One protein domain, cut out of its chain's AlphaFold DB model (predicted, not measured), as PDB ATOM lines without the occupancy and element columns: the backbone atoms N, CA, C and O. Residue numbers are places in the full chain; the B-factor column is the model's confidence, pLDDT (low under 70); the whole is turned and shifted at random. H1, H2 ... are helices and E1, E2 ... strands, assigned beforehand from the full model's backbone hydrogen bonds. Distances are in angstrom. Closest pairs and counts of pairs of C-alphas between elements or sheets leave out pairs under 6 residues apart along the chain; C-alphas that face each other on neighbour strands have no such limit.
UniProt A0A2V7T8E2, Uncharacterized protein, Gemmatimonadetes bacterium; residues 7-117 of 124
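Overview. This is residues 7 to 117 of the 124 residues of an uncharacterized protein of Gemmatimonadetes bacterium (UniProt A0A2V7T8E2). One strongly twisted antiparallel sheet of five strands makes the body, with the two long strands E3 and E4 in its middle running along the longest axis and the shorter E1 and E5 at its edges. Two one-turn helices, H1 and H2, only graze this sheet, and the last stretch, residues 98 to 117, has no named element but pairs briefly with E4. The printed part has 111 residues with two named helices and five named strands, in the order H1 E1 H2 E2 E3 E4 E5; the sheet's order is E1 E2 E3 E4 E5. The class is mostly strand, though under half of the residues are in named elements. The whole is compact, with a radius of gyration of the C-alphas of 13.9 A and spans of 43 by 28 by 23 A.

Along the chain. Helix H1 is residues 14 to 17, with C-alpha 14 at (173.229, 186.254, 165.882). Strand E1 is residues 23 to 25, and helix H2 residues 33 to 36. Strand E2, residues 41 to 47, is 18.0 A long. Strand E3, residues 61 to 71, is 30.9 A long and begins with C-alpha 61 at (170.856, 193.126, 178.544). Strand E4, residues 80 to 90, is 32.3 A long. Strand E5, residues 93 to 97, is 13.5 A long and ends with C-alpha 97 at (162.021, 194.680, 170.387).

Arrangement. E2, E3, E4 and E5 form a meander, each strand the antiparallel neighbour of the one before. E3 and E4 are a hairpin at 157 degrees, with N 66 and O 85 at 2.8 A, within hydrogen-bond range. E2 and E3 are a hairpin, with N 45 and O 67 at 2.8 A. E4 and E5 are a hairpin at 144 degrees, with N 88 and O 95 at 2.8 A. E1 is the antiparallel neighbour of E2, with N 24 and O 46 at 3.0 A. From edge to edge the strands' lines turn by 85 degrees. Residues 7 to 8 pair antiparallel with residues 95 to 96 of E5, and residues 108 to 109 with residues 80 to 81 of E4. The closest C-alphas of H1 and E2, Val 17 and Tyr 47, are 7.2 A apart; those of H2 and E2, Ala 35 and Met 41, are 6.4 A apart. H1 and H2 are apart. Both helices are too short for any O i to N i+4 pair; each has its one O i to N i+3 pair within range.

Size, cuts and confidence. The two C-alphas farthest apart, those of Pro 77 and Thr 91, are 43.6 A from each other. The printed part has no cut. The link from E2 to E3, 13 residues, is long. The mean pLDDT of the printed part is 83.4; residues 49 to 60 and 102 to 104 are under 70.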
ATOM      1  N   THR A   7     160.010 190.097 171.510       88.12
ATOM      2  CA  THR A   7     159.638 188.896 170.748       88.12
ATOM      3  C   THR A   7     160.862 187.995 170.599       88.12
ATOM      4  O   THR A   7     161.943 188.525 170.336       88.12
ATOM      5  N   PRO A   8     160.735 186.661 170.735       88.88
ATOM      6  CA  PRO A   8     161.829 185.741 170.435       88.88
ATOM      7  C   PRO A   8     162.420 185.998 169.046       88.88
ATOM      8  O   PRO A   8     161.685 186.221 168.082       88.88
ATOM      9  N   LEU A   9     163.746 185.982 168.956       86.75
ATOM     10  CA  LEU A   9     164.482 186.244 167.729       86.75
ATOM     11  C   LEU A   9     165.084 184.950 167.187       86.75
ATOM     12  O   LEU A   9     166.005 184.381 167.771       86.75
ATOM     13  N   ASP A  10     164.613 184.531 166.021       85.38
ATOM     14  CA  ASP A  10     165.147 183.401 165.272       85.38
ATOM     15  C   ASP A  10     166.200 183.872 164.265       85.38
ATOM     16  O   ASP A  10     166.003 183.819 163.057       85.38
ATOM     17  N   LEU A  11     167.329 184.383 164.759       81.06
ATOM     18  CA  LEU A  11     168.385 184.922 163.903       81.06
ATOM     19  C   LEU A  11     169.611 183.995 163.875       81.06
ATOM     20  O   LEU A  11     170.444 184.073 164.782       81.06
ATOM     21  N   PRO A  12     169.790 183.161 162.829       76.56
ATOM     22  CA  PRO A  12     170.897 182.203 162.760       76.56
ATOM     23  C   PRO A  12     172.279 182.856 162.874       76.56
ATOM     24  O   PRO A  12     173.192 182.297 163.476       76.56
ATOM     25  N   ALA A  13     172.433 184.066 162.328       73.31
ATOM     26  CA  ALA A  13     173.694 184.802 162.348       73.31
ATOM     27  C   ALA A  13     174.029 185.444 163.700       73.31
ATOM     28  O   ALA A  13     175.137 185.956 163.855       73.31
ATOM     29  N   PHE A  14     173.105 185.450 164.667       78.31
ATOM     30  CA  PHE A  14     173.229 186.254 165.882       78.31
ATOM     31  C   PHE A  14     174.507 185.952 166.671       78.31
ATOM     32  O   PHE A  14     175.229 186.866 167.059       78.31
ATOM     33  N   ASN A  15     174.852 184.672 166.824       75.81
ATOM     34  CA  ASN A  15     176.060 184.270 167.545       75.81
ATOM     35  C   ASN A  15     177.358 184.696 166.844       75.81
ATOM     36  O   ASN A  15     178.347 184.953 167.528       75.81
ATOM     37  N   GLN A  16     177.362 184.788 165.510       73.00
ATOM     38  CA  GLN A  16     178.526 185.241 164.740       73.00
ATOM     39  C   GLN A  16     178.727 186.753 164.911       73.00
ATOM     40  O   GLN A  16     179.835 187.228 165.148       73.00
ATOM     41  N   VAL A  17     177.640 187.517 164.838       74.88
ATOM     42  CA  VAL A  17     177.690 188.985 164.856       74.88
ATOM     43  C   VAL A  17     177.750 189.584 166.259       74.88
ATOM     44  O   VAL A  17     178.307 190.670 166.405       74.88
ATOM     45  N   ARG A  18     177.272 188.885 167.304       75.56
ATOM     46  CA  ARG A  18     177.227 189.419 168.681       75.56
ATOM     47  C   ARG A  18     178.580 189.891 169.221       75.56
ATOM     48  O   ARG A  18     178.626 190.860 169.962       75.56
ATOM     49  N   ASN A  19     179.669 189.233 168.827       72.19
ATOM     50  CA  ASN A  19     181.016 189.512 169.339       72.19
ATOM     51  C   ASN A  19     181.854 190.385 168.393       72.19
ATOM     52  O   ASN A  19     183.016 190.661 168.671       72.19
ATOM     53  N   SER A  20     181.296 190.769 167.247       72.19
ATOM     54  CA  SER A  20     182.071 191.327 166.139       72.19
ATOM     55  C   SER A  20     182.362 192.818 166.250       72.19
ATOM     56  O   SER A  20     183.287 193.298 165.599       72.19
ATOM     57  N   THR A  21     181.580 193.567 167.036       75.12
ATOM     58  CA  THR A  21     181.649 195.040 167.130       75.12
ATOM     59  C   THR A  21     181.426 195.783 165.808       75.12
ATOM     60  O   THR A  21     181.639 196.990 165.739       75.12
ATOM     61  N   GLN A  22     180.991 195.084 164.758       81.88
ATOM     62  CA  GLN A  22     180.840 195.614 163.407       81.88
ATOM     63  C   GLN A  22     179.380 195.558 162.966       81.88
ATOM     64  O   GLN A  22     178.576 194.770 163.473       81.88
ATOM     65  N   THR A  23     179.029 196.434 162.029       87.69
ATOM     66  CA  THR A  23     177.737 196.386 161.347       87.69
ATOM     67  C   THR A  23     177.865 195.501 160.118       87.69
ATOM     68  O   THR A  23     178.748 195.717 159.291       87.69
ATOM     69  N   TYR A  24     176.959 194.537 159.978       89.62
ATOM     70  CA  TYR A  24     176.906 193.660 158.813       89.62
ATOM     71  C   TYR A  24     175.562 193.747 158.122       89.62
ATOM     72  O   TYR A  24     174.528 193.771 158.788       89.62
ATOM     73  N   LEU A  25     175.586 193.705 156.794       92.56
ATOM     74  CA  LEU A  25     174.412 193.418 155.984       92.56
ATOM     75  C   LEU A  25     174.169 191.909 156.011       92.56
ATOM     76  O   LEU A  25     174.997 191.134 155.547       92.56
ATOM     77  N   LEU A  26     173.042 191.457 156.546       91.50
ATOM     78  CA  LEU A  26     172.747 190.030 156.565       91.50
ATOM     79  C   LEU A  26     172.241 189.565 155.197       91.50
ATOM     80  O   LEU A  26     171.345 190.201 154.635       91.50
ATOM     81  N   PRO A  27     172.742 188.433 154.675       91.19
ATOM     82  CA  PRO A  27     172.131 187.798 153.520       91.19
ATOM     83  C   PRO A  27     170.781 187.174 153.918       91.19
ATOM     84  O   PRO A  27     170.540 186.885 155.096       91.19
ATOM     85  N   ARG A  28     169.866 187.010 152.954       91.06
ATOM     86  CA  ARG A  28     168.444 186.718 153.224       91.06
ATOM     87  C   ARG A  28     168.235 185.412 153.991       91.06
ATOM     88  O   ARG A  28     167.378 185.348 154.864       91.06
ATOM     89  N   GLU A  29     169.045 184.397 153.722       90.06
ATOM     90  CA  GLU A  29     169.036 183.104 154.410       90.06
ATOM     91  C   GLU A  29     169.397 183.200 155.900       90.06
ATOM     92  O   GLU A  29     169.051 182.320 156.686       90.06
ATOM     93  N   LYS A  30     170.063 184.289 156.302       89.19
ATOM     94  CA  LYS A  30     170.448 184.578 157.685       89.19
ATOM     95  C   LYS A  30     169.461 185.509 158.404       89.19
ATOM     96  O   LYS A  30     169.700 185.826 159.566       89.19
ATOM     97  N   TRP A  31     168.386 185.967 157.754       91.38
ATOM     98  CA  TRP A  31     167.382 186.846 158.375       91.38
ATOM     99  C   TRP A  31     166.476 186.094 159.362       91.38
ATOM    100  O   TRP A  31     166.341 184.877 159.246       91.38
ATOM    101  N   PRO A  32     165.772 186.797 160.269       90.44
ATOM    102  CA  PRO A  32     164.658 186.223 161.021       90.44
ATOM    103  C   PRO A  32     163.539 185.756 160.084       90.44
ATOM    104  O   PRO A  32     163.267 186.418 159.075       90.44
ATOM    105  N   LYS A  33     162.825 184.672 160.412       90.62
ATOM    106  CA  LYS A  33     161.801 184.094 159.520       90.62
ATOM    107  C   LYS A  33     160.706 185.088 159.155       90.62
ATOM    108  O   LYS A  33     160.275 185.125 158.006       90.62
ATOM    109  N   TRP A  34     160.285 185.943 160.086       89.81
ATOM    110  CA  TRP A  34     159.278 186.973 159.805       89.81
ATOM    111  C   TRP A  34     159.732 187.955 158.710       89.81
ATOM    112  O   TRP A  34     158.919 188.388 157.893       89.81
ATOM    113  N   ALA A  35     161.028 188.278 158.658       92.25
ATOM    114  CA  ALA A  35     161.601 189.159 157.648       92.25
ATOM    115  C   ALA A  35     161.799 188.410 156.323       92.25
ATOM    116  O   ALA A  35     161.514 188.966 155.262       92.25
ATOM    117  N   GLN A  36     162.211 187.136 156.372       92.44
ATOM    118  CA  GLN A  36     162.331 186.277 155.185       92.44
ATOM    119  C   GLN A  36     161.002 186.131 154.433       92.44
ATOM    120  O   GLN A  36     160.990 186.124 153.201       92.44
ATOM    121  N   LEU A  37     159.890 186.044 155.169       91.31
ATOM    122  CA  LEU A  37     158.538 185.911 154.622       91.31
ATOM    123  C   LEU A  37     157.973 187.228 154.059       91.31
ATOM    124  O   LEU A  37     156.936 187.218 153.400       91.31
ATOM    125  N   SER A  38     158.632 188.364 154.299       92.44
ATOM    126  CA  SER A  38     158.180 189.657 153.794       92.44
ATOM    127  C   SER A  38     158.547 189.848 152.321       92.44
ATOM    128  O   SER A  38     159.700 189.683 151.915       92.44
ATOM    129  N   THR A  39     157.574 190.288 151.523       92.31
ATOM    130  CA  THR A  39     157.776 190.706 150.125       92.31
ATOM    131  C   THR A  39     158.289 192.141 149.997       92.31
ATOM    132  O   THR A  39     158.754 192.536 148.935       92.31
ATOM    133  N   GLN A  40     158.210 192.925 151.073       94.44
ATOM    134  CA  GLN A  40     158.602 194.336 151.092       94.44
ATOM    135  C   GLN A  40     160.005 194.550 151.662       94.44
ATOM    136  O   GLN A  40     160.615 195.588 151.407       94.44
ATOM    137  N   MET A  41     160.511 193.598 152.449       95.56
ATOM    138  CA  MET A  41     161.834 193.681 153.059       95.56
ATOM    139  C   MET A  41     162.930 193.577 151.997       95.56
ATOM    140  O   MET A  41     162.976 192.599 151.247       95.56
ATOM    141  N   GLN A  42     163.803 194.583 151.960       94.94
ATOM    142  CA  GLN A  42     164.894 194.694 150.993       94.94
ATOM    143  C   GLN A  42     166.226 194.294 151.619       94.94
ATOM    144  O   GLN A  42     166.944 193.456 151.074       94.94
ATOM    145  N   ARG A  43     166.546 194.876 152.779       95.12
ATOM    146  CA  ARG A  43     167.838 194.716 153.447       95.12
ATOM    147  C   ARG A  43     167.668 194.694 154.959       95.12
ATOM    148  O   ARG A  43     166.713 195.247 155.505       95.12
ATOM    149  N   LEU A  44     168.608 194.043 155.631       93.94
ATOM    150  CA  LEU A  44     168.627 193.929 157.080       93.94
ATOM    151  C   LEU A  44     170.074 193.980 157.549       93.94
ATOM    152  O   LEU A  44     170.892 193.168 157.125       93.94
ATOM    153  N   TRP A  45     170.374 194.920 158.437       92.75
ATOM    154  CA  TRP A  45     171.680 195.054 159.062       92.75
ATOM    155  C   TRP A  45     171.600 194.716 160.535       92.75
ATOM    156  O   TRP A  45     170.591 194.969 161.195       92.75
ATOM    157  N   ILE A  46     172.692 194.194 161.068       90.38
ATOM    158  CA  ILE A  46     172.842 193.938 162.493       90.38
ATOM    159  C   ILE A  46     174.123 194.573 163.005       90.38
ATOM    160  O   ILE A  46     175.151 194.548 162.333       90.38
ATOM    161  N   TYR A  47     174.041 195.140 164.201       86.31
ATOM    162  CA  TYR A  47     175.165 195.712 164.920       86.31
ATOM    163  C   TYR A  47     175.085 195.328 166.395       86.31
ATOM    164  O   TYR A  47     174.114 195.667 167.075       86.31
ATOM    165  N   CYS A  48     176.124 194.668 166.898       77.75
ATOM    166  CA  CYS A  48     176.273 194.341 168.313       77.75
ATOM    167  C   CYS A  48     177.589 194.954 168.825       77.75
ATOM    168  O   CYS A  48     178.659 194.446 168.481       77.75
ATOM    169  N   PRO A  49     177.546 196.078 169.567       69.25
ATOM    170  CA  PRO A  49     178.746 196.705 170.112       69.25
ATOM    171  C   PRO A  49     179.430 195.825 171.176       69.25
ATOM    172  O   PRO A  49     178.772 194.998 171.804       69.25
ATOM    173  N   PRO A  50     180.737 196.037 171.439       57.56
ATOM    174  CA  PRO A  50     181.503 195.252 172.418       57.56
ATOM    175  C   PRO A  50     181.015 195.449 173.855       57.56
ATOM    176  O   PRO A  50     181.117 194.554 174.687       57.56
ATOM    177  N   SER A  51     180.492 196.636 174.150       61.78
ATOM    178  CA  SER A  51     179.788 196.948 175.386       61.78
ATOM    179  C   SER A  51     178.295 196.992 175.094       61.78
ATOM    180  O   SER A  51     177.894 197.654 174.134       61.78
ATOM    181  N   GLY A  52     177.485 196.332 175.929       59.38
ATOM    182  CA  GLY A  52     176.026 196.382 175.831       59.38
ATOM    183  C   GLY A  52     175.517 197.814 175.651       59.38
ATOM    184  O   GLY A  52     176.089 198.777 176.165       59.38
ATOM    185  N   ILE A  53     174.453 197.969 174.874       61.38
ATOM    186  CA  ILE A  53     173.882 199.283 174.595       61.38
ATOM    187  C   ILE A  53     173.157 199.734 175.855       61.38
ATOM    188  O   ILE A  53     172.263 199.033 176.329       61.38
ATOM    189  N   ALA A  54     173.517 200.914 176.368       55.97
ATOM    190  CA  ALA A  54     172.786 201.547 177.457       55.97
ATOM    191  C   ALA A  54     171.297 201.599 177.082       55.97
ATOM    192  O   ALA A  54     170.893 202.272 176.131       55.97
ATOM    193  N   SER A  55     170.503 200.814 177.799       53.97
ATOM    194  CA  SER A  55     169.079 200.652 177.565       53.97
ATOM    195  C   SER A  55     168.343 201.080 178.814       53.97
ATOM    196  O   SER A  55     168.696 200.690 179.922       53.97
ATOM    197  N   THR A  56     167.288 201.864 178.633       53.78
ATOM    198  CA  THR A  56     166.330 202.164 179.700       53.78
ATOM    199  C   THR A  56     165.379 200.988 179.963       53.78
ATOM    200  O   THR A  56     164.516 201.094 180.829       53.78
ATOM    201  N   ALA A  57     165.495 199.878 179.217       54.09
ATOM    202  CA  ALA A  57     164.736 198.651 179.444       54.09
ATOM    203  C   ALA A  57     165.409 197.821 180.549       54.09
ATOM    204  O   ALA A  57     166.538 197.365 180.401       54.09
ATOM    205  N   THR A  58     164.714 197.648 181.668       52.44
ATOM    206  CA  THR A  58     165.273 197.232 182.964       52.44
ATOM    207  C   THR A  58     165.501 195.727 183.146       52.44
ATOM    208  O   THR A  58     166.047 195.335 184.173       52.44
ATOM    209  N   THR A  59     165.107 194.868 182.199       53.31
ATOM    210  CA  THR A  59     165.046 193.406 182.427       53.31
ATOM    211  C   THR A  59     165.866 192.546 181.469       53.31
ATOM    212  O   THR A  59     166.033 191.358 181.736       53.31
ATOM    213  N   ALA A  60     166.414 193.106 180.390       60.22
ATOM    214  CA  ALA A  60     167.229 192.349 179.443       60.22
ATOM    215  C   ALA A  60     168.465 193.154 179.033       60.22
ATOM    216  O   ALA A  60     168.366 194.345 178.724       60.22
ATOM    217  N   ALA A  61     169.633 192.506 179.030       74.38
ATOM    218  CA  ALA A  61     170.856 193.126 178.544       74.38
ATOM    219  C   ALA A  61     170.695 193.364 177.039       74.38
ATOM    220  O   ALA A  61     170.645 192.417 176.254       74.38
ATOM    221  N   VAL A  62     170.562 194.627 176.632       81.94
ATOM    222  CA  VAL A  62     170.537 194.978 175.212       81.94
ATOM    223  C   VAL A  62     171.952 194.832 174.676       81.94
ATOM    224  O   VAL A  62     172.853 195.592 175.026       81.94
ATOM    225  N   VAL A  63     172.140 193.836 173.821       83.25
ATOM    226  CA  VAL A  63     173.440 193.451 173.263       83.25
ATOM    227  C   VAL A  63     173.659 194.003 171.857       83.25
ATOM    228  O   VAL A  63     174.772 193.966 171.348       83.25
ATOM    229  N   GLY A  64     172.619 194.547 171.220       85.75
ATOM    230  CA  GLY A  64     172.742 195.080 169.870       85.75
ATOM    231  C   GLY A  64     171.488 195.748 169.334       85.75
ATOM    232  O   GLY A  64     170.511 195.989 170.049       85.75
ATOM    233  N   ARG A  65     171.539 196.065 168.044       87.94
ATOM    234  CA  ARG A  65     170.435 196.596 167.251       87.94
ATOM    235  C   ARG A  65     170.399 195.925 165.889       87.94
ATOM    236  O   ARG A  65     171.432 195.595 165.314       87.94
ATOM    237  N   MET A  66     169.197 195.791 165.361       90.81
ATOM    238  CA  MET A  66     168.941 195.419 163.982       90.81
ATOM    239  C   MET A  66     168.269 196.588 163.275       90.81
ATOM    240  O   MET A  66     167.366 197.206 163.833       90.81
ATOM    241  N   LEU A  67     168.712 196.893 162.064       92.38
ATOM    242  CA  LEU A  67     168.101 197.875 161.181       92.38
ATOM    243  C   LEU A  67     167.470 197.131 160.013       92.38
ATOM    244  O   LEU A  67     168.104 196.273 159.407       92.38
ATOM    245  N   THR A  68     166.233 197.466 159.684       93.62
ATOM    246  CA  THR A  68     165.540 196.919 158.516       93.62
ATOM    247  C   THR A  68     165.262 198.017 157.514       93.62
ATOM    248  O   THR A  68     164.881 199.116 157.906       93.62
ATOM    249  N   GLU A  69     165.419 197.700 156.233       94.75
ATOM    250  CA  GLU A  69     164.943 198.517 155.124       94.75
ATOM    251  C   GLU A  69     163.810 197.786 154.416       94.75
ATOM    252  O   GLU A  69     163.956 196.659 153.932       94.75
ATOM    253  N   ARG A  70     162.674 198.466 154.321       94.62
ATOM    254  CA  ARG A  70     161.509 198.013 153.570       94.62
ATOM    255  C   ARG A  70     161.209 198.992 152.451       94.62
ATOM    256  O   ARG A  70     161.397 200.192 152.613       94.62
ATOM    257  N   PHE A  71     160.674 198.476 151.357       95.94
ATOM    258  CA  PHE A  71     160.101 199.280 150.288       95.94
ATOM    259  C   PHE A  71     158.590 199.063 150.253       95.94
ATOM    260  O   PHE A  71     158.122 197.939 150.054       95.94
ATOM    261  N   ASP A  72     157.825 200.135 150.439       94.44
ATOM    262  CA  ASP A  72     156.376 200.126 150.291       94.44
ATOM    263  C   ASP A  72     155.940 201.254 149.350       94.44
ATOM    264  O   ASP A  72     156.040 202.442 149.655       94.44
ATOM    265  N   ARG A  73     155.433 200.873 148.173       93.44
ATOM    266  CA  ARG A  73     155.018 201.820 147.131       93.44
ATOM    267  C   ARG A  73     153.890 202.746 147.595       93.44
ATOM    268  O   ARG A  73     153.748 203.833 147.040       93.44
ATOM    269  N   LYS A  74     153.090 202.331 148.585       94.38
ATOM    270  CA  LYS A  74     151.984 203.147 149.104       94.38
ATOM    271  C   LYS A  74     152.474 204.382 149.873       94.38
ATOM    272  O   LYS A  74     151.720 205.338 149.996       94.38
ATOM    273  N   ASP A  75     153.727 204.375 150.334       91.44
ATOM    274  CA  ASP A  75     154.311 205.447 151.149       91.44
ATOM    275  C   ASP A  75     154.964 206.549 150.285       91.44
ATOM    276  O   ASP A  75     155.776 207.345 150.761       91.44
ATOM    277  N   TYR A  76     154.632 206.625 148.991       91.50
ATOM    278  CA  TYR A  76     155.104 207.690 148.101       91.50
ATOM    279  C   TYR A  76     154.750 209.089 148.665       91.50
ATOM    280  O   TYR A  76     153.625 209.284 149.126       91.50
ATOM    281  N   PRO A  77     155.665 210.083 148.632       94.06
ATOM    282  CA  PRO A  77     156.933 210.125 147.890       94.06
ATOM    283  C   PRO A  77     158.148 209.509 148.601       94.06
ATOM    284  O   PRO A  77     159.263 209.638 148.100       94.06
ATOM    285  N   ARG A  78     157.973 208.849 149.753       94.69
ATOM    286  CA  ARG A  78     159.068 208.279 150.554       94.69
ATOM    287  C   ARG A  78     158.867 206.778 150.817       94.69
ATOM    288  O   ARG A  78     158.565 206.389 151.946       94.69
ATOM    289  N   PRO A  79     159.005 205.932 149.778       96.00
ATOM    290  CA  PRO A  79     158.640 204.519 149.854       96.00
ATOM    291  C   PRO A  79     159.606 203.669 150.693       96.00
ATOM    292  O   PRO A  79     159.256 202.554 151.088       96.00
ATOM    293  N   PHE A  80     160.818 204.160 150.965       94.69
ATOM    294  CA  PHE A  80     161.797 203.443 151.774       94.69
ATOM    295  C   PHE A  80     161.543 203.699 153.252       94.69
ATOM    296  O   PHE A  80     161.404 204.843 153.672       94.69
ATOM    297  N   ASN A  81     161.477 202.620 154.024       92.81
ATOM    298  CA  ASN A  81     161.127 202.598 155.434       92.81
ATOM    299  C   ASN A  81     162.258 201.967 156.247       92.81
ATOM    300  O   ASN A  81     162.591 200.800 156.018       92.81
ATOM    301  N   TYR A  82     162.766 202.684 157.247       91.88
ATOM    302  CA  TYR A  82     163.833 202.218 158.130       91.88
ATOM    303  C   TYR A  82     163.327 202.006 159.550       91.88
ATOM    304  O   TYR A  82     162.786 202.923 160.171       91.88
ATOM    305  N   ASN A  83     163.500 200.793 160.080       90.75
ATOM    306  CA  ASN A  83     163.105 200.469 161.450       90.75
ATOM    307  C   ASN A  83     164.257 199.853 162.229       90.75
ATOM    308  O   ASN A  83     164.851 198.865 161.790       90.75
ATOM    309  N   TYR A  84     164.504 200.402 163.418       88.88
ATOM    310  CA  TYR A  84     165.432 199.828 164.379       88.88
ATOM    311  C   TYR A  84     164.718 198.895 165.342       88.88
ATOM    312  O   TYR A  84     163.649 199.209 165.849       88.88
ATOM    313  N   HIS A  85     165.361 197.789 165.667       89.31
ATOM    314  CA  HIS A  85     164.948 196.859 166.705       89.31
ATOM    315  C   HIS A  85     166.109 196.721 167.682       89.31
ATOM    316  O   HIS A  85     167.250 196.546 167.258       89.31
ATOM    317  N   LEU A  86     165.851 196.808 168.982       87.62
ATOM    318  CA  LEU A  86     166.831 196.404 169.984       87.62
ATOM    319  C   LEU A  86     166.943 194.890 169.967       87.62
ATOM    320  O   LEU A  86     165.937 194.204 169.809       87.62
ATOM    321  N   LEU A  87     168.152 194.394 170.175       88.25
ATOM    322  CA  LEU A  87     168.429 192.982 170.372       88.25
ATOM    323  C   LEU A  87     168.844 192.793 171.822       88.25
ATOM    324  O   LEU A  87     169.755 193.473 172.298       88.25
ATOM    325  N   ALA A  88     168.174 191.886 172.513       85.62
ATOM    326  CA  ALA A  88     168.458 191.557 173.894       85.62
ATOM    327  C   ALA A  88     168.712 190.062 174.052       85.62
ATOM    328  O   ALA A  88     168.159 189.244 173.318       85.62
ATOM    329  N   GLU A  89     169.550 189.713 175.019       80.94
ATOM    330  CA  GLU A  89     169.866 188.329 175.357       80.94
ATOM    331  C   GLU A  89     169.412 188.032 176.788       80.94
ATOM    332  O   GLU A  89     169.530 188.864 177.691       80.94
ATOM    333  N   SER A  90     168.870 186.834 176.988       78.56
ATOM    334  CA  SER A  90     168.592 186.268 178.305       78.56
ATOM    335  C   SER A  90     168.940 184.781 178.319       78.56
ATOM    336  O   SER A  90     169.274 184.193 177.291       78.56
ATOM    337  N   THR A  91     168.808 184.137 179.477       77.94
ATOM    338  CA  THR A  91     168.997 182.682 179.610       77.94
ATOM    339  C   THR A  91     168.026 181.861 178.755       77.94
ATOM    340  O   THR A  91     168.313 180.704 178.464       77.94
ATOM    341  N   ALA A  92     166.902 182.445 178.327       79.25
ATOM    342  CA  ALA A  92     165.932 181.811 177.436       79.25
ATOM    343  C   ALA A  92     166.260 181.986 175.937       79.25
ATOM    344  O   ALA A  92     165.573 181.404 175.099       79.25
ATOM    345  N   GLY A  93     167.281 182.780 175.590       81.19
ATOM    346  CA  GLY A  93     167.716 183.027 174.213       81.19
ATOM    347  C   GLY A  93     167.759 184.508 173.827       81.19
ATOM    348  O   GLY A  93     167.798 185.398 174.681       81.19
ATOM    349  N   ALA A  94     167.766 184.765 172.517       86.69
ATOM    350  CA  ALA A  94     167.783 186.105 171.941       86.69
ATOM    351  C   ALA A  94     166.363 186.623 171.669       86.69
ATOM    352  O   ALA A  94     165.474 185.879 171.252       86.69
ATOM    353  N   PHE A  95     166.170 187.923 171.862       88.75
ATOM    354  CA  PHE A  95     164.900 188.616 171.693       88.75
ATOM    355  C   PHE A  95     165.116 189.906 170.909       88.75
ATOM    356  O   PHE A  95     166.150 190.560 171.037       88.75
ATOM    357  N   GLN A  96     164.119 190.300 170.124       89.94
ATOM    358  CA  GLN A  96     164.065 191.606 169.480       89.94
ATOM    359  C   GLN A  96     162.940 192.451 170.070       89.94
ATOM    360  O   GLN A  96     161.896 191.926 170.459       89.94
ATOM    361  N   SER A  97     163.118 193.766 170.090       88.81
ATOM    362  CA  SER A  97     162.021 194.680 170.387       88.81
ATOM    363  C   SER A  97     161.074 194.853 169.195       88.81
ATOM    364  O   SER A  97     161.418 194.583 168.038       88.81
ATOM    365  N   GLY A  98     159.909 195.446 169.458       86.69
ATOM    366  CA  GLY A  98     159.167 196.180 168.431       86.69
ATOM    367  C   GLY A  98     160.012 197.292 167.774       86.69
ATOM    368  O   GLY A  98     161.068 197.661 168.304       86.69
ATOM    369  N   PRO A  99     159.575 197.829 166.620       85.25
ATOM    370  CA  PRO A  99     160.301 198.884 165.926       85.25
ATOM    371  C   PRO A  99     160.389 200.142 166.798       85.25
ATOM    372  O   PRO A  99     159.393 200.622 167.341       85.25
ATOM    373  N   LEU A 100     161.593 200.682 166.917       81.75
ATOM    374  CA  LEU A 100     161.874 201.929 167.600       81.75
ATOM    375  C   LEU A 100     161.889 203.083 166.609       81.75
ATOM    376  O   LEU A 100     162.479 203.000 165.530       81.75
ATOM    377  N   ARG A 101     161.309 204.206 167.036       70.94
ATOM    378  CA  ARG A 101     161.540 205.497 166.391       70.94
ATOM    379  C   ARG A 101     162.899 206.003 166.845       70.94
ATOM    380  O   ARG A 101     163.068 206.354 168.009       70.94
ATOM    381  N   THR A 102     163.860 206.019 165.940       67.31
ATOM    382  CA  THR A 102     165.186 206.584 166.194       67.31
ATOM    383  C   THR A 102     165.439 207.726 165.220       67.31
ATOM    384  O   THR A 102     164.599 208.054 164.377       67.31
ATOM    385  N   THR A 103     166.599 208.355 165.370       59.38
ATOM    386  CA  THR A 103     167.086 209.368 164.444       59.38
ATOM    387  C   THR A 103     168.326 208.806 163.755       59.38
ATOM    388  O   THR A 103     169.258 208.382 164.430       59.38
ATOM    389  N   ASP A 104     168.249 208.781 162.423       60.34
ATOM    390  CA  ASP A 104     169.256 208.358 161.439       60.34
ATOM    391  C   ASP A 104     169.442 206.826 161.242       60.34
ATOM    392  O   ASP A 104     169.799 206.147 162.205       60.34
ATOM    393  N   PRO A 105     169.189 206.265 160.028       75.00
ATOM    394  CA  PRO A 105     168.570 206.928 158.878       75.00
ATOM    395  C   PRO A 105     167.141 207.392 159.197       75.00
ATOM    396  O   PRO A 105     166.502 206.870 160.118       75.00
ATOM    397  N   PRO A 106     166.622 208.407 158.479       81.00
ATOM    398  CA  PRO A 106     165.231 208.823 158.608       81.00
ATOM    399  C   PRO A 106     164.290 207.625 158.494       81.00
ATOM    400  O   PRO A 106     164.475 206.777 157.630       81.00
ATOM    401  N   HIS A 107     163.240 207.585 159.319       85.62
ATOM    402  CA  HIS A 107     162.262 206.493 159.283       85.62
ATOM    403  C   HIS A 107     161.650 206.286 157.886       85.62
ATOM    404  O   HIS A 107     161.356 205.153 157.522       85.62
ATOM    405  N   HIS A 108     161.523 207.362 157.098       90.81
ATOM    406  CA  HIS A 108     161.132 207.319 155.692       90.81
ATOM    407  C   HIS A 108     162.082 208.131 154.807       90.81
ATOM    408  O   HIS A 108     162.400 209.277 155.145       90.81
ATOM    409  N   SER A 109     162.426 207.611 153.629       91.69
ATOM    410  CA  SER A 109     163.191 208.326 152.598       91.69
ATOM    411  C   SER A 109     162.651 208.078 151.185       91.69
ATOM    412  O   SER A 109     161.933 207.113 150.912       91.69
ATOM    413  N   SER A 110     162.975 208.996 150.272       93.94
ATOM    414  CA  SER A 110     162.653 208.892 148.842       93.94
ATOM    415  C   SER A 110     163.523 207.879 148.099       93.94
ATOM    416  O   SER A 110     163.108 207.362 147.065       93.94
ATOM    417  N   GLU A 111     164.704 207.578 148.631       92.50
ATOM    418  CA  GLU A 111     165.722 206.721 148.024       92.50
ATOM    419  C   GLU A 111     166.422 205.863 149.090       92.50
ATOM    420  O   GLU A 111     166.373 206.227 150.272       92.50
ATOM    421  N   PRO A 112     167.064 204.741 148.714       90.75
ATOM    422  CA  PRO A 112     167.842 203.942 149.653       90.75
ATOM    423  C   PRO A 112     168.948 204.777 150.310       90.75
ATOM    424  O   PRO A 112     169.574 205.595 149.644       90.75
ATOM    425  N   ALA A 113     169.227 204.550 151.593       88.62
ATOM    426  CA  ALA A 113     170.277 205.242 152.335       88.62
ATOM    427  C   ALA A 113     171.678 204.797 151.853       88.62
ATOM    428  O   ALA A 113     172.084 203.674 152.177       88.62
ATOM    429  N   PRO A 114     172.454 205.654 151.154       86.44
ATOM    430  CA  PRO A 114     173.729 205.244 150.550       86.44
ATOM    431  C   PRO A 114     174.800 204.879 151.583       86.44
ATOM    432  O   PRO A 114     175.661 204.040 151.340       86.44
ATOM    433  N   ALA A 115     174.729 205.468 152.783       84.19
ATOM    434  CA  ALA A 115     175.646 205.167 153.884       84.19
ATOM    435  C   ALA A 115     175.611 203.686 154.311       84.19
ATOM    436  O   ALA A 115     176.566 203.194 154.909       84.19
ATOM    437  N   LEU A 116     174.526 202.969 154.000       86.81
ATOM    438  CA  LEU A 116     174.369 201.558 154.338       86.81
ATOM    439  C   LEU A 116     174.976 200.604 153.295       86.81
ATOM    440  O   LEU A 116     175.111 199.412 153.582       86.81
ATOM    441  N   ASP A 117     175.355 201.109 152.117       87.50
ATOM    442  CA  ASP A 117     175.912 200.306 151.017       87.50
ATOM    443  C   ASP A 117     177.348 199.838 151.301       87.50
ATOM    444  O   ASP A 117     177.826 198.884 150.694       87.50
TER     445      ASP A 117